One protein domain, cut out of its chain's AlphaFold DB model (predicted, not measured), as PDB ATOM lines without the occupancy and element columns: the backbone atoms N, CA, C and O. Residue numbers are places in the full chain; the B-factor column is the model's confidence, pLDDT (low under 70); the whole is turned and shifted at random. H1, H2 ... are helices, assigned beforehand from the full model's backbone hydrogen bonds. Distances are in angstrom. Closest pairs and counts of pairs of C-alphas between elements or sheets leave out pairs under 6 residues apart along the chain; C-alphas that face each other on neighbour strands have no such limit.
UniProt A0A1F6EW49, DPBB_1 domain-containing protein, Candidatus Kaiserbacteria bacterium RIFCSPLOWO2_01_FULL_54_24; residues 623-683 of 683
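What this domain is: This is residues 623 to 683 of the 683 residues of the protein "DPBB_1 domain-containing protein" of Candidatus Kaiserbacteria bacterium RIFCSPLOWO2_01_FULL_54_24 (UniProt A0A1F6EW49). Three short helices make a triangle: H3, the longest, packs on both H1 and H2, at a slant to H1 and crossing H2 steeply. The 61 printed residues hold H1, H2 and H3 in that order, with no named strand: all helix. The whole is compact and rounded, with a radius of gyration of the C-alphas of 10.4 A and spans of 29 by 24 by 18 A.

Where its parts are: H1, residues 632 to 639, begins at C-alpha 632 (-51.362, -46.317, 33.396) and measures 10.4 A. H2, residues 648 to 659, measures 15.2 A. H3, residues 668 to 680, measures 18.4 A and ends at C-alpha 680 (-41.399, -44.608, 41.700).

How they stand to each other: H1 touches H3, whose residues 671 to 675 alone take part; the closest C-alphas, of Val 632 and Leu 675, are 5.0 A apart. They run the same way at a shallow tilt of 33 degrees, only just short of steep. H2 touches H3 through H3's residues 673 to 678 alone, closest at the C-alphas of Ala 655 and Leu 674, 6.0 A, at a steep tilt of 60 degrees. H1 and H2 are near each other. In H1, H2 and H3 every O i to N i+4 pair is within hydrogen-bond range.

The domain as a whole: The printed part has no cut, and both links are short. Residue 683, the chain's last, is under pLDDT 70.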
ATOM      1  N   ALA A 623     -39.709 -39.852  29.873       86.50
ATOM      2  CA  ALA A 623     -40.534 -38.988  29.019       86.50
ATOM      3  C   ALA A 623     -41.944 -38.727  29.607       86.50
ATOM      4  O   ALA A 623     -42.502 -37.644  29.434       86.50
ATOM      5  N   ALA A 624     -42.482 -39.665  30.396       89.94
ATOM      6  CA  ALA A 624     -43.753 -39.534  31.105       89.94
ATOM      7  C   ALA A 624     -43.644 -38.887  32.501       89.94
ATOM      8  O   ALA A 624     -44.660 -38.761  33.186       89.94
ATOM      9  N   ALA A 625     -42.463 -38.421  32.934       87.06
ATOM     10  CA  ALA A 625     -42.245 -37.853  34.275       87.06
ATOM     11  C   ALA A 625     -43.196 -36.694  34.641       87.06
ATOM     12  O   ALA A 625     -43.490 -36.471  35.813       87.06
ATOM     13  N   ARG A 626     -43.698 -35.958  33.638       87.44
ATOM     14  CA  ARG A 626     -44.635 -34.831  33.808       87.44
ATOM     15  C   ARG A 626     -46.119 -35.235  33.779       87.44
ATOM     16  O   ARG A 626     -46.974 -34.377  33.971       87.44
ATOM     17  N   TYR A 627     -46.454 -36.506  33.531       92.19
ATOM     18  CA  TYR A 627     -47.846 -36.964  33.453       92.19
ATOM     19  C   TYR A 627     -48.456 -37.160  34.849       92.19
ATOM     20  O   TYR A 627     -48.033 -38.028  35.619       92.19
ATOM     21  N   THR A 628     -49.510 -36.401  35.154       89.12
ATOM     22  CA  THR A 628     -50.191 -36.377  36.463       89.12
ATOM     23  C   THR A 628     -51.488 -37.191  36.534       89.12
ATOM     24  O   THR A 628     -51.984 -37.419  37.632       89.12
ATOM     25  N   GLY A 629     -52.030 -37.675  35.410       89.88
ATOM     26  CA  GLY A 629     -53.313 -38.395  35.385       89.88
ATOM     27  C   GLY A 629     -53.288 -39.788  36.039       89.88
ATOM     28  O   GLY A 629     -52.239 -40.287  36.449       89.88
ATOM     29  N   GLY A 630     -54.460 -40.419  36.160       91.88
ATOM     30  CA  GLY A 630     -54.626 -41.724  36.828       91.88
ATOM     31  C   GLY A 630     -54.452 -42.960  35.934       91.88
ATOM     32  O   GLY A 630     -54.401 -44.074  36.441       91.88
ATOM     33  N   SER A 631     -54.357 -42.789  34.613       95.12
ATOM     34  CA  SER A 631     -54.338 -43.899  33.653       95.12
ATOM     35  C   SER A 631     -52.911 -44.391  33.395       95.12
ATOM     36  O   SER A 631     -52.052 -43.649  32.913       95.12
ATOM     37  N   VAL A 632     -52.654 -45.671  33.691       95.06
ATOM     38  CA  VAL A 632     -51.362 -46.317  33.396       95.06
ATOM     39  C   VAL A 632     -51.117 -46.443  31.890       95.06
ATOM     40  O   VAL A 632     -49.983 -46.312  31.441       95.06
ATOM     41  N   VAL A 633     -52.181 -46.635  31.101       94.75
ATOM     42  CA  VAL A 633     -52.109 -46.710  29.633       94.75
ATOM     43  C   VAL A 633     -51.695 -45.360  29.062       94.75
ATOM     44  O   VAL A 633     -50.806 -45.298  28.221       94.75
ATOM     45  N   ASP A 634     -52.275 -44.267  29.563       94.56
ATOM     46  CA  ASP A 634     -51.862 -42.925  29.169       94.56
ATOM     47  C   ASP A 634     -50.415 -42.647  29.548       94.56
ATOM     48  O   ASP A 634     -49.648 -42.230  28.688       94.56
ATOM     49  N   PHE A 635     -50.030 -42.894  30.801       95.81
ATOM     50  CA  PHE A 635     -48.652 -42.717  31.255       95.81
ATOM     51  C   PHE A 635     -47.661 -43.451  30.338       95.81
ATOM     52  O   PHE A 635     -46.702 -42.847  29.862       95.81
ATOM     53  N   LEU A 636     -47.936 -44.717  30.010       94.94
ATOM     54  CA  LEU A 636     -47.088 -45.522  29.130       94.94
ATOM     55  C   LEU A 636     -47.106 -45.041  27.671       94.94
ATOM     56  O   LEU A 636     -46.057 -45.037  27.044       94.94
ATOM     57  N   ASN A 637     -48.231 -44.537  27.157       93.19
ATOM     58  CA  ASN A 637     -48.302 -43.917  25.826       93.19
ATOM     59  C   ASN A 637     -47.615 -42.535  25.756       93.19
ATOM     60  O   ASN A 637     -47.329 -42.044  24.668       93.19
ATOM     61  N   LYS A 638     -47.374 -41.872  26.899       92.75
ATOM     62  CA  LYS A 638     -46.547 -40.653  26.980       92.75
ATOM     63  C   LYS A 638     -45.059 -40.986  27.178       92.75
ATOM     64  O   LYS A 638     -44.217 -40.163  26.834       92.75
ATOM     65  N   ALA A 639     -44.738 -42.173  27.701       89.94
ATOM     66  CA  ALA A 639     -43.375 -42.705  27.755       89.94
ATOM     67  C   ALA A 639     -42.917 -43.225  26.381       89.94
ATOM     68  O   ALA A 639     -41.825 -42.903  25.925       89.94
ATOM     69  N   ASP A 640     -43.791 -43.978  25.711       90.31
ATOM     70  CA  ASP A 640     -43.610 -44.547  24.378       90.31
ATOM     71  C   ASP A 640     -44.732 -44.060  23.440       90.31
ATOM     72  O   ASP A 640     -45.833 -44.624  23.438       90.31
ATOM     73  N   PRO A 641     -44.460 -43.045  22.597       83.50
ATOM     74  CA  PRO A 641     -45.415 -42.549  21.609       83.50
ATOM     75  C   PRO A 641     -45.852 -43.581  20.558       83.50
ATOM     76  O   PRO A 641     -46.849 -43.348  19.879       83.50
ATOM     77  N   SER A 642     -45.156 -44.718  20.409       82.44
ATOM     78  CA  SER A 642     -45.593 -45.805  19.516       82.44
ATOM     79  C   SER A 642     -46.725 -46.656  20.110       82.44
ATOM     80  O   SER A 642     -47.289 -47.510  19.420       82.44
ATOM     81  N   GLY A 643     -47.076 -46.431  21.382       81.88
ATOM     82  CA  GLY A 643     -48.179 -47.100  22.069       81.88
ATOM     83  C   GLY A 643     -47.966 -48.598  22.295       81.88
ATOM     84  O   GLY A 643     -48.921 -49.312  22.603       81.88
ATOM     85  N   LYS A 644     -46.736 -49.110  22.146       86.56
ATOM     86  CA  LYS A 644     -46.398 -50.509  22.438       86.56
ATOM     87  C   LYS A 644     -46.421 -50.751  23.943       86.56
ATOM     88  O   LYS A 644     -46.997 -51.748  24.375       86.56
ATOM     89  N   LEU A 645     -45.884 -49.834  24.750       88.12
ATOM     90  CA  LEU A 645     -45.894 -49.973  26.212       88.12
ATOM     91  C   LEU A 645     -47.306 -49.906  26.820       88.12
ATOM     92  O   LEU A 645     -47.564 -50.575  27.816       88.12
ATOM     93  N   GLY A 646     -48.246 -49.162  26.225       87.31
ATOM     94  CA  GLY A 646     -49.633 -49.084  26.712       87.31
ATOM     95  C   GLY A 646     -50.456 -50.370  26.533       87.31
ATOM     96  O   GLY A 646     -51.512 -50.523  27.163       87.31
ATOM     97  N   ARG A 647     -49.984 -51.313  25.703       90.88
ATOM     98  CA  ARG A 647     -50.653 -52.599  25.439       90.88
ATOM     99  C   ARG A 647     -50.806 -53.428  26.711       90.88
ATOM    100  O   ARG A 647     -50.066 -53.269  27.679       90.88
ATOM    101  N   PHE A 648     -51.790 -54.324  26.713       91.56
ATOM    102  CA  PHE A 648     -52.040 -55.199  27.857       91.56
ATOM    103  C   PHE A 648     -50.849 -56.123  28.155       91.56
ATOM    104  O   PHE A 648     -50.413 -56.178  29.299       91.56
ATOM    105  N   SER A 649     -50.282 -56.768  27.131       87.56
ATOM    106  CA  SER A 649     -49.106 -57.644  27.242       87.56
ATOM    107  C   SER A 649     -47.909 -56.933  27.880       87.56
ATOM    108  O   SER A 649     -47.382 -57.399  28.890       87.56
ATOM    109  N   SER A 650     -47.559 -55.748  27.375       91.75
ATOM    110  CA  SER A 650     -46.515 -54.892  27.950       91.75
ATOM    111  C   SER A 650     -46.824 -54.502  29.400       91.75
ATOM    112  O   SER A 650     -45.952 -54.582  30.258       91.75
ATOM    113  N   ARG A 651     -48.073 -54.139  29.732       94.38
ATOM    114  CA  ARG A 651     -48.474 -53.858  31.124       94.38
ATOM    115  C   ARG A 651     -48.368 -55.081  32.038       94.38
ATOM    116  O   ARG A 651     -47.941 -54.923  33.176       94.38
ATOM    117  N   ALA A 652     -48.698 -56.276  31.553       91.12
ATOM    118  CA  ALA A 652     -48.563 -57.524  32.301       91.12
ATOM    119  C   ALA A 652     -47.091 -57.895  32.545       91.12
ATOM    120  O   ALA A 652     -46.724 -58.338  33.630       91.12
ATOM    121  N   GLU A 653     -46.214 -57.671  31.565       91.62
ATOM    122  CA  GLU A 653     -44.766 -57.816  31.731       91.62
ATOM    123  C   GLU A 653     -44.191 -56.792  32.719       91.62
ATOM    124  O   GLU A 653     -43.449 -57.158  33.631       91.62
ATOM    125  N   LEU A 654     -44.604 -55.526  32.620       94.00
ATOM    126  CA  LEU A 654     -44.226 -54.482  33.573       94.00
ATOM    127  C   LEU A 654     -44.755 -54.777  34.988       94.00
ATOM    128  O   LEU A 654     -44.050 -54.521  35.959       94.00
ATOM    129  N   ALA A 655     -45.946 -55.361  35.136       93.06
ATOM    130  CA  ALA A 655     -46.475 -55.794  36.430       93.06
ATOM    131  C   ALA A 655     -45.707 -56.987  37.015       93.06
ATOM    132  O   ALA A 655     -45.392 -56.972  38.205       93.06
ATOM    133  N   ARG A 656     -45.316 -57.969  36.193       90.12
ATOM    134  CA  ARG A 656     -44.385 -59.026  36.619       90.12
ATOM    135  C   ARG A 656     -43.055 -58.430  37.086       90.12
ATOM    136  O   ARG A 656     -42.596 -58.762  38.172       90.12
ATOM    137  N   LYS A 657     -42.480 -57.498  36.317       90.06
ATOM    138  CA  LYS A 657     -41.169 -56.887  36.592       90.06
ATOM    139  C   LYS A 657     -41.146 -55.961  37.816       90.06
ATOM    140  O   LYS A 657     -40.195 -56.015  38.586       90.06
ATOM    141  N   TYR A 658     -42.153 -55.102  37.983       88.69
ATOM    142  CA  TYR A 658     -42.156 -54.035  38.999       88.69
ATOM    143  C   TYR A 658     -43.073 -54.295  40.203       88.69
ATOM    144  O   TYR A 658     -42.973 -53.571  41.192       88.69
ATOM    145  N   LEU A 659     -43.959 -55.296  40.142       87.00
ATOM    146  CA  LEU A 659     -44.840 -55.688  41.252       87.00
ATOM    147  C   LEU A 659     -44.738 -57.179  41.626       87.00
ATOM    148  O   LEU A 659     -45.340 -57.579  42.617       87.00
ATOM    149  N   GLY A 660     -44.043 -58.013  40.843       89.31
ATOM    150  CA  GLY A 660     -43.999 -59.468  41.052       89.31
ATOM    151  C   GLY A 660     -45.311 -60.200  40.726       89.31
ATOM    152  O   GLY A 660     -45.457 -61.372  41.060       89.31
ATOM    153  N   ILE A 661     -46.280 -59.534  40.086       83.31
ATOM    154  CA  ILE A 661     -47.625 -60.082  39.852       83.31
ATOM    155  C   ILE A 661     -47.640 -60.899  38.556       83.31
ATOM    156  O   ILE A 661     -47.613 -60.330  37.466       83.31
ATOM    157  N   SER A 662     -47.729 -62.227  38.667       79.06
ATOM    158  CA  SER A 662     -47.868 -63.149  37.528       79.06
ATOM    159  C   SER A 662     -49.279 -63.162  36.926       79.06
ATOM    160  O   SER A 662     -49.420 -63.234  35.709       79.06
ATOM    161  N   ASN A 663     -50.320 -63.016  37.752       86.44
ATOM    162  CA  ASN A 663     -51.735 -63.007  37.362       86.44
ATOM    163  C   ASN A 663     -52.278 -61.585  37.096       86.44
ATOM    164  O   ASN A 663     -53.339 -61.186  37.592       86.44
ATOM    165  N   PHE A 664     -51.538 -60.782  36.328       92.50
ATOM    166  CA  PHE A 664     -51.996 -59.447  35.944       92.50
ATOM    167  C   PHE A 664     -53.162 -59.547  34.951       92.50
ATOM    168  O   PHE A 664     -52.967 -59.887  33.789       92.50
ATOM    169  N   SER A 665     -54.368 -59.208  35.405       89.81
ATOM    170  CA  SER A 665     -55.606 -59.169  34.614       89.81
ATOM    171  C   SER A 665     -56.010 -57.744  34.222       89.81
ATOM    172  O   SER A 665     -57.024 -57.532  33.563       89.81
ATOM    173  N   GLY A 666     -55.207 -56.739  34.593       89.38
ATOM    174  CA  GLY A 666     -55.426 -55.342  34.218       89.38
ATOM    175  C   GLY A 666     -56.630 -54.699  34.900       89.38
ATOM    176  O   GLY A 666     -57.186 -53.747  34.352       89.38
ATOM    177  N   THR A 667     -57.011 -55.184  36.085       93.00
ATOM    178  CA  THR A 667     -58.007 -54.531  36.955       93.00
ATOM    179  C   THR A 667     -57.600 -53.095  37.306       93.00
ATOM    180  O   THR A 667     -56.422 -52.731  37.254       93.00
ATOM    181  N   GLU A 668     -58.563 -52.259  37.701       89.19
ATOM    182  CA  GLU A 668     -58.311 -50.867  38.104       89.19
ATOM    183  C   GLU A 668     -57.249 -50.764  39.214       89.19
ATOM    184  O   GLU A 668     -56.300 -49.983  39.104       89.19
ATOM    185  N   THR A 669     -57.341 -51.622  40.234       91.31
ATOM    186  CA  THR A 669     -56.368 -51.710  41.332       91.31
ATOM    187  C   THR A 669     -54.974 -52.104  40.838       91.31
ATOM    188  O   THR A 669     -53.994 -51.451  41.196       91.31
ATOM    189  N   GLN A 670     -54.859 -53.121  39.973       93.44
ATOM    190  CA  GLN A 670     -53.568 -53.535  39.407       93.44
ATOM    191  C   GLN A 670     -52.955 -52.442  38.518       93.44
ATOM    192  O   GLN A 670     -51.760 -52.174  38.625       93.44
ATOM    193  N   ASN A 671     -53.754 -51.759  37.691       95.00
ATOM    194  CA  ASN A 671     -53.295 -50.632  36.871       95.00
ATOM    195  C   ASN A 671     -52.817 -49.451  37.732       95.00
ATOM    196  O   ASN A 671     -51.781 -48.855  37.436       95.00
ATOM    197  N   THR A 672     -53.540 -49.129  38.806       95.31
ATOM    198  CA  THR A 672     -53.184 -48.043  39.736       95.31
ATOM    199  C   THR A 672     -51.892 -48.355  40.491       95.31
ATOM    200  O   THR A 672     -51.003 -47.503  40.588       95.31
ATOM    201  N   ASN A 673     -51.735 -49.597  40.960       94.25
ATOM    202  CA  ASN A 673     -50.507 -50.066  41.601       94.25
ATOM    203  C   ASN A 673     -49.320 -50.066  40.627       94.25
ATOM    204  O   ASN A 673     -48.234 -49.613  40.989       94.25
ATOM    205  N   LEU A 674     -49.534 -50.484  39.375       95.56
ATOM    206  CA  LEU A 674     -48.508 -50.460  38.333       95.56
ATOM    207  C   LEU A 674     -48.068 -49.024  38.021       95.56
ATOM    208  O   LEU A 674     -46.874 -48.740  38.019       95.56
ATOM    209  N   LEU A 675     -49.008 -48.089  37.850       95.44
ATOM    210  CA  LEU A 675     -48.695 -46.670  37.658       95.44
ATOM    211  C   LEU A 675     -47.894 -46.085  38.832       95.44
ATOM    212  O   LEU A 675     -46.968 -45.301  38.617       95.44
ATOM    213  N   LYS A 676     -48.222 -46.470  40.071       94.62
ATOM    214  CA  LYS A 676     -47.486 -46.051  41.272       94.62
ATOM    215  C   LYS A 676     -46.047 -46.579  41.269       94.62
ATOM    216  O   LYS A 676     -45.135 -45.801  41.535       94.62
ATOM    217  N   ALA A 677     -45.843 -47.855  40.935       92.94
ATOM    218  CA  ALA A 677     -44.514 -48.459  40.862       92.94
ATOM    219  C   ALA A 677     -43.669 -47.853  39.731       92.94
ATOM    220  O   ALA A 677     -42.544 -47.425  39.968       92.94
ATOM    221  N   LEU A 678     -44.234 -47.705  38.529       94.06
ATOM    222  CA  LEU A 678     -43.540 -47.089  37.394       94.06
ATOM    223  C   LEU A 678     -43.115 -45.646  37.701       94.06
ATOM    224  O   LEU A 678     -41.967 -45.278  37.459       94.06
ATOM    225  N   ARG A 679     -43.989 -44.839  38.322       91.62
ATOM    226  CA  ARG A 679     -43.645 -43.486  38.796       91.62
ATOM    227  C   ARG A 679     -42.548 -43.470  39.860       91.62
ATOM    228  O   ARG A 679     -41.793 -42.503  39.912       91.62
ATOM    229  N   ALA A 680     -42.455 -44.502  40.698       87.44
ATOM    230  CA  ALA A 680     -41.399 -44.608  41.700       87.44
ATOM    231  C   ALA A 680     -40.014 -44.833  41.071       87.44
ATOM    232  O   ALA A 680     -39.034 -44.415  41.665       87.44
ATOM    233  N   THR A 681     -39.925 -45.404  39.861       84.69
ATOM    234  CA  THR A 681     -38.636 -45.578  39.157       84.69
ATOM    235  C   THR A 681     -38.041 -44.275  38.603       84.69
ATOM    236  O   THR A 681     -36.855 -44.231  38.294       84.69
ATOM    237  N   ILE A 682     -38.870 -43.241  38.399       83.75
ATOM    238  CA  ILE A 682     -38.473 -41.949  37.803       83.75
ATOM    239  C   ILE A 682     -37.866 -41.000  38.853       83.75
ATOM    240  O   ILE A 682     -37.173 -40.049  38.489       83.75
ATOM    241  N   LYS A 683     -38.172 -41.229  40.134       60.44
ATOM    242  CA  LYS A 683     -37.662 -40.458  41.271       60.44
ATOM    243  C   LYS A 683     -36.306 -40.972  41.736       60.44
ATOM    244  O   LYS A 683     -35.519 -40.100  42.158       60.44
TER     245      LYS A 683